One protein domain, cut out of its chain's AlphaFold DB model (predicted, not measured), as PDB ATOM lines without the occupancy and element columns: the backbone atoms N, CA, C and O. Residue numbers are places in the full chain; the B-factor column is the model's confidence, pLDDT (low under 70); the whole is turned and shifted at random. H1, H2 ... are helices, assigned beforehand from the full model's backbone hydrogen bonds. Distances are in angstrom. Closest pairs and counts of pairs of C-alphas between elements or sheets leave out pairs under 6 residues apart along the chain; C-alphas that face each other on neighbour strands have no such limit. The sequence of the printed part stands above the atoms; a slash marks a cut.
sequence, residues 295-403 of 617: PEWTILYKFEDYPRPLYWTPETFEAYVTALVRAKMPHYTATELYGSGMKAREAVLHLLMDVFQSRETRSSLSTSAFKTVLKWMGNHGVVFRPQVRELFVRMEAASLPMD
ATOM      1  N   PRO A 295     -64.434 -42.342  18.034       82.12
ATOM      2  CA  PRO A 295     -65.085 -41.333  18.869       82.12
ATOM      3  C   PRO A 295     -64.375 -41.193  20.228       82.12
ATOM      4  O   PRO A 295     -63.581 -42.044  20.626       82.12
ATOM      5  N   GLU A 296     -64.652 -40.106  20.951       85.88
ATOM      6  CA  GLU A 296     -64.229 -40.000  22.353       85.88
ATOM      7  C   GLU A 296     -64.919 -41.101  23.173       85.88
ATOM      8  O   GLU A 296     -66.131 -41.291  23.053       85.88
ATOM      9  N   TRP A 297     -64.157 -41.822  23.996       89.62
ATOM     10  CA  TRP A 297     -64.631 -43.008  24.715       89.62
ATOM     11  C   TRP A 297     -64.171 -42.987  26.174       89.62
ATOM     12  O   TRP A 297     -63.140 -42.399  26.495       89.62
ATOM     13  N   THR A 298     -64.944 -43.599  27.072       90.38
ATOM     14  CA  THR A 298     -64.643 -43.592  28.513       90.38
ATOM     15  C   THR A 298     -63.754 -44.775  28.886       90.38
ATOM     16  O   THR A 298     -64.134 -45.918  28.645       90.38
ATOM     17  N   ILE A 299     -62.615 -44.507  29.526       89.19
ATOM     18  CA  ILE A 299     -61.738 -45.532  30.110       89.19
ATOM     19  C   ILE A 299     -61.895 -45.543  31.638       89.19
ATOM     20  O   ILE A 299     -61.989 -44.484  32.263       89.19
ATOM     21  N   LEU A 300     -61.966 -46.743  32.227       89.81
ATOM     22  CA  LEU A 300     -62.214 -46.962  33.664       89.81
ATOM     23  C   LEU A 300     -61.107 -47.770  34.374       89.81
ATOM     24  O   LEU A 300     -61.183 -47.984  35.577       89.81
ATOM     25  N   TYR A 301     -60.090 -48.200  33.629       90.56
ATOM     26  CA  TYR A 301     -58.883 -48.895  34.092       90.56
ATOM     27  C   TYR A 301     -57.642 -48.073  33.691       90.56
ATOM     28  O   TYR A 301     -57.793 -47.003  33.091       90.56
ATOM     29  N   LYS A 302     -56.423 -48.505  34.034       90.62
ATOM     30  CA  LYS A 302     -55.218 -47.703  33.763       90.62
ATOM     31  C   LYS A 302     -54.892 -47.655  32.269       90.62
ATOM     32  O   LYS A 302     -55.072 -48.627  31.545       90.62
ATOM     33  N   PHE A 303     -54.351 -46.531  31.811       90.62
ATOM     34  CA  PHE A 303     -53.863 -46.374  30.440       90.62
ATOM     35  C   PHE A 303     -52.730 -47.355  30.105       90.62
ATOM     36  O   PHE A 303     -52.621 -47.785  28.962       90.62
ATOM     37  N   GLU A 304     -51.914 -47.729  31.092       92.56
ATOM     38  CA  GLU A 304     -50.840 -48.716  30.967       92.56
ATOM     39  C   GLU A 304     -51.359 -50.140  30.702       92.56
ATOM     40  O   GLU A 304     -50.658 -50.922  30.064       92.56
ATOM     41  N   ASP A 305     -52.590 -50.455  31.123       90.88
ATOM     42  CA  ASP A 305     -53.233 -51.757  30.894       90.88
ATOM     43  C   ASP A 305     -53.917 -51.831  29.505       90.88
ATOM     44  O   ASP A 305     -54.501 -52.856  29.146       90.88
ATOM     45  N   TYR A 306     -53.892 -50.749  28.711       90.12
ATOM     46  CA  TYR A 306     -54.484 -50.726  27.370       90.12
ATOM     47  C   TYR A 306     -53.643 -51.572  26.390       90.12
ATOM     48  O   TYR A 306     -52.441 -51.327  26.245       90.12
ATOM     49  N   PRO A 307     -54.230 -52.566  25.693       88.94
ATOM     50  CA  PRO A 307     -53.460 -53.558  24.947       88.94
ATOM     51  C   PRO A 307     -52.703 -52.951  23.758       88.94
ATOM     52  O   PRO A 307     -53.287 -52.296  22.891       88.94
ATOM     53  N   ARG A 308     -51.395 -53.226  23.688       90.06
ATOM     54  CA  ARG A 308     -50.563 -52.929  22.510       90.06
ATOM     55  C   ARG A 308     -50.971 -53.836  21.330       90.06
ATOM     56  O   ARG A 308     -51.371 -54.978  21.568       90.06
ATOM     57  N   PRO A 309     -50.872 -53.378  20.067       89.88
ATOM     58  CA  PRO A 309     -51.120 -54.224  18.900       89.88
ATOM     59  C   PRO A 309     -50.143 -55.404  18.832       89.88
ATOM     60  O   PRO A 309     -48.968 -55.257  19.159       89.88
ATOM     61  N   LEU A 310     -50.610 -56.557  18.342       86.81
ATOM     62  CA  LEU A 310     -49.769 -57.743  18.105       86.81
ATOM     63  C   LEU A 310     -48.715 -57.520  17.006       86.81
ATOM     64  O   LEU A 310     -47.662 -58.149  17.020       86.81
ATOM     65  N   TYR A 311     -49.011 -56.628  16.058       88.75
ATOM     66  CA  TYR A 311     -48.140 -56.253  14.949       88.75
ATOM     67  C   TYR A 311     -48.246 -54.743  14.730       88.75
ATOM     68  O   TYR A 311     -49.351 -54.199  14.739       88.75
ATOM     69  N   TRP A 312     -47.114 -54.075  14.510       90.88
ATOM     70  CA  TRP A 312     -47.069 -52.638  14.240       90.88
ATOM     71  C   TRP A 312     -47.097 -52.359  12.735       90.88
ATOM     72  O   TRP A 312     -46.084 -52.466  12.049       90.88
ATOM     73  N   THR A 313     -48.248 -51.928  12.235       90.00
ATOM     74  CA  THR A 313     -48.447 -51.340  10.898       90.00
ATOM     75  C   THR A 313     -48.811 -49.856  11.045       90.00
ATOM     76  O   THR A 313     -49.223 -49.452  12.137       90.00
ATOM     77  N   PRO A 314     -48.712 -49.018   9.998       88.12
ATOM     78  CA  PRO A 314     -49.162 -47.627  10.071       88.12
ATOM     79  C   PRO A 314     -50.621 -47.484  10.543       88.12
ATOM     80  O   PRO A 314     -50.929 -46.609  11.352       88.12
ATOM     81  N   GLU A 315     -51.522 -48.365  10.093       86.75
ATOM     82  CA  GLU A 315     -52.952 -48.350  10.437       86.75
ATOM     83  C   GLU A 315     -53.174 -48.666  11.917       86.75
ATOM     84  O   GLU A 315     -53.935 -47.983  12.604       86.75
ATOM     85  N   THR A 316     -52.501 -49.704  12.421       89.88
ATOM     86  CA  THR A 316     -52.598 -50.128  13.827       89.88
ATOM     87  C   THR A 316     -51.894 -49.145  14.762       89.88
ATOM     88  O   THR A 316     -52.362 -48.930  15.882       89.88
ATOM     89  N   PHE A 317     -50.847 -48.466  14.286       92.06
ATOM     90  CA  PHE A 317     -50.203 -47.345  14.966       92.06
ATOM     91  C   PHE A 317     -51.124 -46.110  15.042       92.06
ATOM     92  O   PHE A 317     -51.339 -45.598  16.142       92.06
ATOM     93  N   GLU A 318     -51.751 -45.665  13.937       90.12
ATOM     94  CA  GLU A 318     -52.757 -44.579  13.972       90.12
ATOM     95  C   GLU A 318     -53.940 -44.960  14.886       90.12
ATOM     96  O   GLU A 318     -54.379 -44.145  15.704       90.12
ATOM     97  N   ALA A 319     -54.424 -46.204  14.825       88.69
ATOM     98  CA  ALA A 319     -55.517 -46.685  15.671       88.69
ATOM     99  C   ALA A 319     -55.166 -46.657  17.171       88.69
ATOM    100  O   ALA A 319     -55.912 -46.074  17.959       88.69
ATOM    101  N   TYR A 320     -54.019 -47.214  17.574       91.94
ATOM    102  CA  TYR A 320     -53.572 -47.229  18.972       91.94
ATOM    103  C   TYR A 320     -53.330 -45.807  19.511       91.94
ATOM    104  O   TYR A 320     -53.827 -45.435  20.577       91.94
ATOM    105  N   VAL A 321     -52.628 -44.970  18.738       93.19
ATOM    106  CA  VAL A 321     -52.332 -43.579  19.113       93.19
ATOM    107  C   VAL A 321     -53.609 -42.740  19.215       93.19
ATOM    108  O   VAL A 321     -53.770 -41.980  20.173       93.19
ATOM    109  N   THR A 322     -54.551 -42.878  18.273       90.75
ATOM    110  CA  THR A 322     -55.836 -42.161  18.342       90.75
ATOM    111  C   THR A 322     -56.717 -42.659  19.487       90.75
ATOM    112  O   THR A 322     -57.388 -41.832  20.108       90.75
ATOM    113  N   ALA A 323     -56.688 -43.955  19.817       90.75
ATOM    114  CA  ALA A 323     -57.414 -44.508  20.956       90.75
ATOM    115  C   ALA A 323     -56.933 -43.903  22.286       90.75
ATOM    116  O   ALA A 323     -57.765 -43.362  23.018       90.75
ATOM    117  N   LEU A 324     -55.618 -43.895  22.555       92.25
ATOM    118  CA  LEU A 324     -55.041 -43.265  23.754       92.25
ATOM    119  C   LEU A 324     -55.345 -41.759  23.825       92.25
ATOM    120  O   LEU A 324     -55.755 -41.251  24.866       92.25
ATOM    121  N   VAL A 325     -55.197 -41.036  22.709       92.12
ATOM    122  CA  VAL A 325     -55.444 -39.582  22.635       92.12
ATOM    123  C   VAL A 325     -56.910 -39.201  22.901       92.12
ATOM    124  O   VAL A 325     -57.181 -38.078  23.338       92.12
ATOM    125  N   ARG A 326     -57.864 -40.103  22.631       90.06
ATOM    126  CA  ARG A 326     -59.317 -39.850  22.733       90.06
ATOM    127  C   ARG A 326     -60.000 -40.543  23.912       90.06
ATOM    128  O   ARG A 326     -61.187 -40.300  24.144       90.06
ATOM    129  N   ALA A 327     -59.263 -41.357  24.658       90.44
ATOM    130  CA  ALA A 327     -59.709 -41.940  25.911       90.44
ATOM    131  C   ALA A 327     -59.931 -40.841  26.967       90.44
ATOM    132  O   ALA A 327     -59.060 -40.009  27.235       90.44
ATOM    133  N   LYS A 328     -61.112 -40.833  27.586       88.44
ATOM    134  CA  LYS A 328     -61.489 -39.923  28.670       88.44
ATOM    135  C   LYS A 328     -61.670 -40.707  29.959       88.44
ATOM    136  O   LYS A 328     -62.598 -41.499  30.085       88.44
ATOM    137  N   MET A 329     -60.810 -40.445  30.934       87.25
ATOM    138  CA  MET A 329     -60.976 -40.969  32.287       87.25
ATOM    139  C   MET A 329     -61.835 -39.998  33.120       87.25
ATOM    140  O   MET A 329     -61.541 -38.796  33.126       87.25
ATOM    141  N   PRO A 330     -62.891 -40.460  33.818       88.50
ATOM    142  CA  PRO A 330     -63.662 -39.625  34.741       88.50
ATOM    143  C   PRO A 330     -62.782 -39.052  35.860       88.50
ATOM    144  O   PRO A 330     -61.829 -39.693  36.294       88.50
ATOM    145  N   HIS A 331     -63.105 -37.857  36.371       82.75
ATOM    146  CA  HIS A 331     -62.257 -37.192  37.374       82.75
ATOM    147  C   HIS A 331     -62.095 -38.012  38.665       82.75
ATOM    148  O   HIS A 331     -60.992 -38.058  39.208       82.75
ATOM    149  N   TYR A 332     -63.160 -38.688  39.111       85.38
ATOM    150  CA  TYR A 332     -63.120 -39.633  40.228       85.38
ATOM    151  C   TYR A 332     -62.091 -40.747  39.968       85.38
ATOM    152  O   TYR A 332     -61.078 -40.811  40.657       85.38
ATOM    153  N   THR A 333     -62.265 -41.513  38.887       88.25
ATOM    154  CA  THR A 333     -61.385 -42.627  38.496       88.25
ATOM    155  C   THR A 333     -59.933 -42.192  38.265       88.25
ATOM    156  O   THR A 333     -59.004 -42.885  38.661       88.25
ATOM    157  N   ALA A 334     -59.700 -41.003  37.700       87.94
ATOM    158  CA  ALA A 334     -58.353 -40.449  37.531       87.94
ATOM    159  C   ALA A 334     -57.687 -40.044  38.861       87.94
ATOM    160  O   ALA A 334     -56.463 -39.961  38.944       87.94
ATOM    161  N   THR A 335     -58.482 -39.776  39.897       88.38
ATOM    162  CA  THR A 335     -57.995 -39.488  41.254       88.38
ATOM    163  C   THR A 335     -57.777 -40.786  42.036       88.38
ATOM    164  O   THR A 335     -56.793 -40.899  42.752       88.38
ATOM    165  N   GLU A 336     -58.626 -41.792  41.828       90.62
ATOM    166  CA  GLU A 336     -58.505 -43.141  42.391       90.62
ATOM    167  C   GLU A 336     -57.282 -43.904  41.844       90.62
ATOM    168  O   GLU A 336     -56.456 -44.379  42.618       90.62
ATOM    169  N   LEU A 337     -57.108 -43.965  40.517       90.19
ATOM    170  CA  LEU A 337     -56.050 -44.762  39.875       90.19
ATOM    171  C   LEU A 337     -54.664 -44.091  39.857       90.19
ATOM    172  O   LEU A 337     -53.655 -44.797  39.830       90.19
ATOM    173  N   TYR A 338     -54.598 -42.751  39.857       88.88
ATOM    174  CA  TYR A 338     -53.342 -41.990  39.709       88.88
ATOM    175  C   TYR A 338     -53.120 -40.906  40.775       88.88
ATOM    176  O   TYR A 338     -52.127 -40.178  40.720       88.88
ATOM    177  N   GLY A 339     -54.046 -40.710  41.717       88.00
ATOM    178  CA  GLY A 339     -54.011 -39.599  42.676       88.00
ATOM    179  C   GLY A 339     -54.349 -38.222  42.083       88.00
ATOM    180  O   GLY A 339     -54.706 -37.314  42.828       88.00
ATOM    181  N   SER A 340     -54.257 -38.023  40.760       87.69
ATOM    182  CA  SER A 340     -54.774 -36.822  40.093       87.69
ATOM    183  C   SER A 340     -54.963 -36.988  38.581       87.69
ATOM    184  O   SER A 340     -54.222 -37.696  37.897       87.69
ATOM    185  N   GLY A 341     -55.879 -36.187  38.025       85.81
ATOM    186  CA  GLY A 341     -56.056 -36.037  36.576       85.81
ATOM    187  C   GLY A 341     -54.890 -35.368  35.829       85.81
ATOM    188  O   GLY A 341     -54.962 -35.258  34.608       85.81
ATOM    189  N   MET A 342     -53.833 -34.910  36.517       86.19
ATOM    190  CA  MET A 342     -52.564 -34.536  35.874       86.19
ATOM    191  C   MET A 342     -51.664 -35.758  35.697       86.19
ATOM    192  O   MET A 342     -51.269 -36.038  34.569       86.19
ATOM    193  N   LYS A 343     -51.464 -36.551  36.757       87.69
ATOM    194  CA  LYS A 343     -50.695 -37.806  36.700       87.69
ATOM    195  C   LYS A 343     -51.268 -38.789  35.674       87.69
ATOM    196  O   LYS A 343     -50.526 -39.367  34.891       87.69
ATOM    197  N   ALA A 344     -52.595 -38.877  35.585       89.00
ATOM    198  CA  ALA A 344     -53.283 -39.662  34.557       89.00
ATOM    199  C   ALA A 344     -52.959 -39.209  33.109       89.00
ATOM    200  O   ALA A 344     -52.912 -40.027  32.195       89.00
ATOM    201  N   ARG A 345     -52.707 -37.910  32.876       90.25
ATOM    202  CA  ARG A 345     -52.278 -37.381  31.562       90.25
ATOM    203  C   ARG A 345     -50.782 -37.554  31.331       90.25
ATOM    204  O   ARG A 345     -50.372 -37.721  30.189       90.25
ATOM    205  N   GLU A 346     -49.982 -37.496  32.390       90.38
ATOM    206  CA  GLU A 346     -48.545 -37.774  32.347       90.38
ATOM    207  C   GLU A 346     -48.300 -39.248  31.984       90.38
ATOM    208  O   GLU A 346     -47.475 -39.514  31.118       90.38
ATOM    209  N   ALA A 347     -49.098 -40.191  32.500       91.88
ATOM    210  CA  ALA A 347     -49.095 -41.591  32.063       91.88
ATOM    211  C   ALA A 347     -49.368 -41.742  30.550       91.88
ATOM    212  O   ALA A 347     -48.576 -42.354  29.833       91.88
ATOM    213  N   VAL A 348     -50.425 -41.103  30.025       93.19
ATOM    214  CA  VAL A 348     -50.708 -41.077  28.572       93.19
ATOM    215  C   VAL A 348     -49.560 -40.441  27.782       93.19
ATOM    216  O   VAL A 348     -49.184 -40.950  26.729       93.19
ATOM    217  N   LEU A 349     -48.965 -39.356  28.285       93.19
ATOM    218  CA  LEU A 349     -47.803 -38.717  27.667       93.19
ATOM    219  C   LEU A 349     -46.598 -39.669  27.612       93.19
ATOM    220  O   LEU A 349     -45.948 -39.740  26.574       93.19
ATOM    221  N   HIS A 350     -46.316 -40.412  28.686       92.62
ATOM    222  CA  HIS A 350     -45.239 -41.399  28.721       92.62
ATOM    223  C   HIS A 350     -45.485 -42.551  27.740       92.62
ATOM    224  O   HIS A 350     -44.580 -42.875  26.976       92.62
ATOM    225  N   LEU A 351     -46.702 -43.102  27.675       93.94
ATOM    226  CA  LEU A 351     -47.066 -44.156  26.715       93.94
ATOM    227  C   LEU A 351     -46.954 -43.690  25.255       93.94
ATOM    228  O   LEU A 351     -46.465 -44.431  24.406       93.94
ATOM    229  N   LEU A 352     -47.365 -42.452  24.959       94.50
ATOM    230  CA  LEU A 352     -47.195 -41.861  23.631       94.50
ATOM    231  C   LEU A 352     -45.713 -41.614  23.310       94.50
ATOM    232  O   LEU A 352     -45.277 -41.902  22.200       94.50
ATOM    233  N   MET A 353     -44.921 -41.116  24.263       93.00
ATOM    234  CA  MET A 353     -43.488 -40.897  24.052       93.00
ATOM    235  C   MET A 353     -42.721 -42.217  23.879       93.00
ATOM    236  O   MET A 353     -41.838 -42.258  23.031       93.00
ATOM    237  N   ASP A 354     -43.078 -43.284  24.602       93.12
ATOM    238  CA  ASP A 354     -42.528 -44.640  24.438       93.12
ATOM    239  C   ASP A 354     -42.830 -45.211  23.043       93.12
ATOM    240  O   ASP A 354     -41.924 -45.566  22.290       93.12
ATOM    241  N   VAL A 355     -44.102 -45.212  22.636       93.12
ATOM    242  CA  VAL A 355     -44.536 -45.797  21.355       93.12
ATOM    243  C   VAL A 355     -43.983 -45.045  20.136       93.12
ATOM    244  O   VAL A 355     -43.730 -45.666  19.108       93.12
ATOM    245  N   PHE A 356     -43.689 -43.747  20.247       91.75
ATOM    246  CA  PHE A 356     -42.961 -42.993  19.213       91.75
ATOM    247  C   PHE A 356     -41.419 -43.090  19.308       91.75
ATOM    248  O   PHE A 356     -40.725 -42.553  18.442       91.75
ATOM    249  N   GLN A 357     -40.864 -43.736  20.338       89.50
ATOM    250  CA  GLN A 357     -39.416 -43.928  20.530       89.50
ATOM    251  C   GLN A 357     -38.952 -45.381  20.377       89.50
ATOM    252  O   GLN A 357     -37.759 -45.601  20.154       89.50
ATOM    253  N   SER A 358     -39.861 -46.355  20.487       89.88
ATOM    254  CA  SER A 358     -39.549 -47.773  20.318       89.88
ATOM    255  C   SER A 358     -38.888 -48.059  18.964       89.88
ATOM    256  O   SER A 358     -39.208 -47.473  17.928       89.88
ATOM    257  N   ARG A 359     -37.956 -49.016  18.965       86.00
ATOM    258  CA  ARG A 359     -37.320 -49.514  17.738       86.00
ATOM    259  C   ARG A 359     -38.306 -50.308  16.872       86.00
ATOM    260  O   ARG A 359     -38.148 -50.317  15.655       86.00
ATOM    261  N   GLU A 360     -39.304 -50.935  17.491       86.81
ATOM    262  CA  GLU A 360     -40.319 -51.780  16.843       86.81
ATOM    263  C   GLU A 360     -41.274 -50.975  15.958       86.81
ATOM    264  O   GLU A 360     -41.673 -51.426  14.891       86.81
ATOM    265  N   THR A 361     -41.632 -49.766  16.392       88.69
ATOM    266  CA  THR A 361     -42.610 -48.905  15.714       88.69
ATOM    267  C   THR A 361     -41.993 -48.060  14.605       88.69
ATOM    268  O   THR A 361     -42.724 -47.424  13.850       88.69
ATOM    269  N   ARG A 362     -40.658 -48.048  14.465       86.38
ATOM    270  CA  ARG A 362     -39.929 -47.134  13.569       86.38
ATOM    271  C   ARG A 362     -40.291 -47.293  12.085       86.38
ATOM    272  O   ARG A 362     -40.270 -46.301  11.362       86.38
ATOM    273  N   SER A 363     -40.634 -48.500  11.635       86.75
ATOM    274  CA  SER A 363     -41.134 -48.782  10.275       86.75
ATOM    275  C   SER A 363     -42.576 -48.328  10.034       86.75
ATOM    276  O   SER A 363     -43.037 -48.321   8.897       86.75
ATOM    277  N   SER A 364     -43.290 -47.995  11.108       89.81
ATOM    278  CA  SER A 364     -44.753 -47.927  11.165       89.81
ATOM    279  C   SER A 364     -45.242 -46.587  11.732       89.81
ATOM    280  O   SER A 364     -46.418 -46.433  12.055       89.81
ATOM    281  N   LEU A 365     -44.335 -45.610  11.848       91.06
ATOM    282  CA  LEU A 365     -44.634 -44.234  12.234       91.06
ATOM    283  C   LEU A 365     -45.505 -43.562  11.162       91.06
ATOM    284  O   LEU A 365     -45.240 -43.690   9.969       91.06
ATOM    285  N   SER A 366     -46.502 -42.795  11.599       90.50
ATOM    286  CA  SER A 366     -47.457 -42.114  10.720       90.50
ATOM    287  C   SER A 366     -47.560 -40.617  11.034       90.50
ATOM    288  O   SER A 366     -47.565 -40.203  12.202       90.50
ATOM    289  N   THR A 367     -47.663 -39.788   9.992       90.31
ATOM    290  CA  THR A 367     -47.750 -38.325  10.117       90.31
ATOM    291  C   THR A 367     -49.121 -37.892  10.656       90.31
ATOM    292  O   THR A 367     -49.192 -36.954  11.450       90.31
ATOM    293  N   SER A 368     -50.209 -38.598  10.340       88.00
ATOM    294  CA  SER A 368     -51.557 -38.394  10.894       88.00
ATOM    295  C   SER A 368     -51.595 -38.652  12.409       88.00
ATOM    296  O   SER A 368     -52.165 -37.861  13.175       88.00
ATOM    297  N   ALA A 369     -50.918 -39.714  12.859       90.56
ATOM    298  CA  ALA A 369     -50.741 -40.058  14.264       90.56
ATOM    299  C   ALA A 369     -49.904 -38.985  14.980       90.56
ATOM    300  O   ALA A 369     -50.312 -38.477  16.028       90.56
ATOM    301  N   PHE A 370     -48.790 -38.554  14.379       92.94
ATOM    302  CA  PHE A 370     -47.950 -37.479  14.914       92.94
ATOM    303  C   PHE A 370     -48.703 -36.138  15.023       92.94
ATOM    304  O   PHE A 370     -48.728 -35.534  16.099       92.94
ATOM    305  N   LYS A 371     -49.411 -35.707  13.966       91.12
ATOM    306  CA  LYS A 371     -50.308 -34.532  13.976       91.12
ATOM    307  C   LYS A 371     -51.344 -34.626  15.100       91.12
ATOM    308  O   LYS A 371     -51.591 -33.647  15.807       91.12
ATOM    309  N   THR A 372     -51.921 -35.810  15.306       90.38
ATOM    310  CA  THR A 372     -52.905 -36.075  16.365       90.38
ATOM    311  C   THR A 372     -52.306 -35.909  17.767       90.38
ATOM    312  O   THR A 372     -52.905 -35.231  18.607       90.38
ATOM    313  N   VAL A 373     -51.101 -36.434  18.009       92.56
ATOM    314  CA  VAL A 373     -50.381 -36.284  19.287       92.56
ATOM    315  C   VAL A 373     -49.973 -34.833  19.542       92.56
ATOM    316  O   VAL A 373     -50.269 -34.309  20.616       92.56
ATOM    317  N   LEU A 374     -49.387 -34.134  18.560       91.50
ATOM    318  CA  LEU A 374     -49.039 -32.711  18.695       91.50
ATOM    319  C   LEU A 374     -50.261 -31.853  19.051       91.50
ATOM    320  O   LEU A 374     -50.179 -30.951  19.888       91.50
ATOM    321  N   LYS A 375     -51.412 -32.148  18.441       89.50
ATOM    322  CA  LYS A 375     -52.683 -31.461  18.690       89.50
ATOM    323  C   LYS A 375     -53.231 -31.749  20.090       89.50
ATOM    324  O   LYS A 375     -53.744 -30.832  20.732       89.50
ATOM    325  N   TRP A 376     -53.085 -32.978  20.592       90.88
ATOM    326  CA  TRP A 376     -53.429 -33.346  21.971       90.88
ATOM    327  C   TRP A 376     -52.500 -32.683  22.995       90.88
ATOM    328  O   TRP A 376     -52.986 -32.065  23.943       90.88
ATOM    329  N   MET A 377     -51.183 -32.706  22.774       88.94
ATOM    330  CA  MET A 377     -50.215 -32.014  23.631       88.94
ATOM    331  C   MET A 377     -50.484 -30.499  23.649       88.94
ATOM    332  O   MET A 377     -50.580 -29.890  24.712       88.94
ATOM    333  N   GLY A 378     -50.727 -29.898  22.479       83.69
ATOM    334  CA  GLY A 378     -51.078 -28.484  22.325       83.69
ATOM    335  C   GLY A 378     -52.450 -28.083  22.886       83.69
ATOM    336  O   GLY A 378     -52.708 -26.889  23.058       83.69
ATOM    337  N   ASN A 379     -53.338 -29.039  23.197       83.88
ATOM    338  CA  ASN A 379     -54.563 -28.797  23.975       83.88
ATOM    339  C   ASN A 379     -54.287 -28.709  25.489       83.88
ATOM    340  O   ASN A 379     -55.039 -28.040  26.189       83.88
ATOM    341  N   HIS A 380     -53.204 -29.320  25.980       80.31
ATOM    342  CA  HIS A 380     -52.807 -29.315  27.396       80.31
ATOM    343  C   HIS A 380     -51.853 -28.157  27.770       80.31
ATOM    344  O   HIS A 380     -51.460 -28.009  28.928       80.31
ATOM    345  N   GLY A 381     -51.541 -27.271  26.819       71.75
ATOM    346  CA  GLY A 381     -50.942 -25.961  27.085       71.75
ATOM    347  C   GLY A 381     -49.427 -25.981  27.294       71.75
ATOM    348  O   GLY A 381     -48.683 -26.552  26.499       71.75
ATOM    349  N   VAL A 382     -48.950 -25.271  28.322       71.00
ATOM    350  CA  VAL A 382     -47.510 -25.024  28.536       71.00
ATOM    351  C   VAL A 382     -46.760 -26.284  28.981       71.00
ATOM    352  O   VAL A 382     -45.608 -26.452  28.589       71.00
ATOM    353  N   VAL A 383     -47.404 -27.163  29.760       79.31
ATOM    354  CA  VAL A 383     -46.748 -28.274  30.481       79.31
ATOM    355  C   VAL A 383     -45.976 -29.198  29.537       79.31
ATOM    356  O   VAL A 383     -44.809 -29.478  29.778       79.31
ATOM    357  N   PHE A 384     -46.591 -29.605  28.422       84.00
ATOM    358  CA  PHE A 384     -46.007 -30.579  27.490       84.00
ATOM    359  C   PHE A 384     -45.146 -29.938  26.380       84.00
ATOM    360  O   PHE A 384     -44.741 -30.610  25.430       84.00
ATOM    361  N   ARG A 385     -44.837 -28.631  26.465       80.12
ATOM    362  CA  ARG A 385     -43.969 -27.936  25.491       80.12
ATOM    363  C   ARG A 385     -42.558 -28.539  25.339       80.12
ATOM    364  O   ARG A 385     -42.063 -28.494  24.211       80.12
ATOM    365  N   PRO A 386     -41.882 -29.054  26.389       84.00
ATOM    366  CA  PRO A 386     -40.595 -29.733  26.230       84.00
ATOM    367  C   PRO A 386     -40.716 -30.993  25.365       84.00
ATOM    368  O   PRO A 386     -40.013 -31.115  24.366       84.00
ATOM    369  N   GLN A 387     -41.678 -31.862  25.680       88.19
ATOM    370  CA  GLN A 387     -41.908 -33.137  24.997       88.19
ATOM    371  C   GLN A 387     -42.370 -32.931  23.548       88.19
ATOM    372  O   GLN A 387     -41.912 -33.638  22.660       88.19
ATOM    373  N   VAL A 388     -43.178 -31.898  23.269       88.12
ATOM    374  CA  VAL A 388     -43.517 -31.475  21.893       88.12
ATOM    375  C   VAL A 388     -42.266 -31.169  21.060       88.12
ATOM    376  O   VAL A 388     -42.210 -31.518  19.882       88.12
ATOM    377  N   ARG A 389     -41.259 -30.507  21.647       86.25
ATOM    378  CA  ARG A 389     -40.005 -30.175  20.948       86.25
ATOM    379  C   ARG A 389     -39.122 -31.397  20.764       86.25
ATOM    380  O   ARG A 389     -38.591 -31.592  19.678       86.25
ATOM    381  N   GLU A 390     -38.985 -32.201  21.810       89.56
ATOM    382  CA  GLU A 390     -38.228 -33.448  21.777       89.56
ATOM    383  C   GLU A 390     -38.781 -34.404  20.713       89.56
ATOM    384  O   GLU A 390     -38.036 -34.862  19.850       89.56
ATOM    385  N   LEU A 391     -40.097 -34.638  20.719       90.81
ATOM    386  CA  LEU A 391     -40.764 -35.506  19.757       90.81
ATOM    387  C   LEU A 391     -40.634 -34.969  18.326       90.81
ATOM    388  O   LEU A 391     -40.349 -35.747  17.422       90.81
ATOM    389  N   PHE A 392     -40.765 -33.654  18.109       90.38
ATOM    390  CA  PHE A 392     -40.539 -33.058  16.787       90.38
ATOM    391  C   PHE A 392     -39.112 -33.309  16.277       90.38
ATOM    392  O   PHE A 392     -38.946 -33.771  15.151       90.38
ATOM    393  N   VAL A 393     -38.087 -33.069  17.105       89.56
ATOM    394  CA  VAL A 393     -36.681 -33.315  16.732       89.56
ATOM    395  C   VAL A 393     -36.426 -34.804  16.473       89.56
ATOM    396  O   VAL A 393     -35.761 -35.144  15.498       89.56
ATOM    397  N   ARG A 394     -36.990 -35.705  17.290       88.00
ATOM    398  CA  ARG A 394     -36.874 -37.159  17.090       88.00
ATOM    399  C   ARG A 394     -37.560 -37.635  15.807       88.00
ATOM    400  O   ARG A 394     -36.985 -38.456  15.104       88.00
ATOM    401  N   MET A 395     -38.748 -37.122  15.479       91.94
ATOM    402  CA  MET A 395     -39.463 -37.476  14.244       91.94
ATOM    403  C   MET A 395     -38.778 -36.918  12.991       91.94
ATOM    404  O   MET A 395     -38.729 -37.594  11.967       91.94
ATOM    405  N   GLU A 396     -38.178 -35.729  13.081       88.56
ATOM    406  CA  GLU A 396     -37.336 -35.172  12.017       88.56
ATOM    407  C   GLU A 396     -36.066 -36.023  11.806       88.56
ATOM    408  O   GLU A 396     -35.730 -36.356  10.673       88.56
ATOM    409  N   ALA A 397     -35.413 -36.474  12.886       88.19
ATOM    410  CA  ALA A 397     -34.272 -37.400  12.839       88.19
ATOM    411  C   ALA A 397     -34.645 -38.853  12.461       88.19
ATOM    412  O   ALA A 397     -33.772 -39.661  12.133       88.19
ATOM    413  N   ALA A 398     -35.934 -39.202  12.499       87.88
ATOM    414  CA  ALA A 398     -36.470 -40.461  11.987       87.88
ATOM    415  C   ALA A 398     -36.830 -40.396  10.488       87.88
ATOM    416  O   ALA A 398     -37.242 -41.413   9.936       87.88
ATOM    417  N   SER A 399     -36.660 -39.235   9.840       87.31
ATOM    418  CA  SER A 399     -37.058 -38.961   8.451       87.31
ATOM    419  C   SER A 399     -38.565 -39.106   8.183       87.31
ATOM    420  O   SER A 399     -38.967 -39.437   7.069       87.31
ATOM    421  N   LEU A 400     -39.414 -38.837   9.185       87.75
ATOM    422  CA  LEU A 400     -40.870 -38.821   9.005       87.75
ATOM    423  C   LEU A 400     -41.268 -37.723   7.989       87.75
ATOM    424  O   LEU A 400     -40.807 -36.584   8.134       87.75
ATOM    425  N   PRO A 401     -42.127 -38.003   6.986       84.88
ATOM    426  CA  PRO A 401     -42.544 -37.009   6.000       84.88
ATOM    427  C   PRO A 401     -43.466 -35.957   6.640       84.88
ATOM    428  O   PRO A 401     -44.680 -36.138   6.757       84.88
ATOM    429  N   MET A 402     -42.865 -34.847   7.069       86.06
ATOM    430  CA  MET A 402     -43.564 -33.698   7.647       86.06
ATOM    431  C   MET A 402     -44.371 -32.944   6.584       86.06
ATOM    432  O   MET A 402     -43.915 -32.763   5.452       86.06
ATOM    433  N   ASP A 403     -45.537 -32.429   6.974       87.06
ATOM    434  CA  ASP A 403     -46.388 -31.577   6.141       87.06
ATOM    435  C   ASP A 403     -46.557 -30.158   6.719       87.06
ATOM    436  O   ASP A 403     -46.099 -29.828   7.816       87.06
TER     437      ASP A 403
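AT A GLANCE: This is residues 295 to 403 of the 617 residues of an uncharacterized protein of Verticillium dahliae (UniProt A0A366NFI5). Four helices of equal residue count, H1, H3, H4 and H5, run nearly along one common line as a small bundle, alternating in direction along the chain, with H1 and H4 side by side in one layer and H3 and H5 in the other. The short helix H2 lies past one end of this bundle, between the end of H1 and the start of H3 along the chain, and the first 19 residues, 295 to 313, have no named element. The printed part has 109 residues with five named helices, in the order H1, H2, H3, H4, H5, and no named strand; the class is all helix. It is compact, with a radius of gyration of the C-alphas of 13.8 A, and spans 41 by 33 by 24 A.

IN THESE COORDINATES: After residues 295 to 313, H1 takes residues 314 to 326, 18.0 A from first to last C-alpha, beginning at C-alpha 314 (-49.162, -47.627, 10.071). H2 takes residues 331 to 338, 10.4 A. H3, residues 343 to 355, is 18.4 A long, with C-alpha 343 at (-50.695, -37.806, 36.700). H4, residues 367 to 379, is 18.1 A long. H5, residues 385 to 397, is 18.5 A long and ends at C-alpha 397 (-34.272, -37.400, 12.839).

HOW THE PARTS SIT: The helix packing is mostly aligned. H1 and H4 touch, with the closest C-alphas, those of Glu 318 and Ala 369, 5.0 A apart; they run the same way at a shallow tilt of 13 degrees. With residues 321 to 325 alone, H1 touches H3, the closest C-alphas, those of Leu 324 and Val 348, being 6.8 A apart; they run opposite ways at a shallow tilt of 9 degrees. H4 and H5 form a helical hairpin, running opposite ways at a shallow tilt of 14 degrees; they touch through residues 374 to 378 and 385 to 388 alone, with the C-alphas of Leu 374 and Val 388 closest at 6.5 A. H3 is close to H5 but not clearly touching it: the closest C-alphas, those of Met 353 and Leu 391, are 7.4 A apart. H2 and H3 only just touch, and only at the corner by their link, with 3 pairs of C-alphas within 8 A; the closest, those of Tyr 338 and Ala 344, are 5.7 A apart. H1 and H5 are apart. Residues 297 to 298 pair with residues 327 to 328, parallel. In H1, H2, H3, H4 and H5 every O i to N i+4 pair is within hydrogen-bond range.

THE WHOLE: The two C-alphas farthest apart, those of Tyr 332 and Ser 399, are 41.1 A apart. The printed part has no cut. The link from H3 to H4, 11 residues, is long; the other three links between helices are tight. The mean pLDDT of the printed part is 88.7, and no printed residue is under 70.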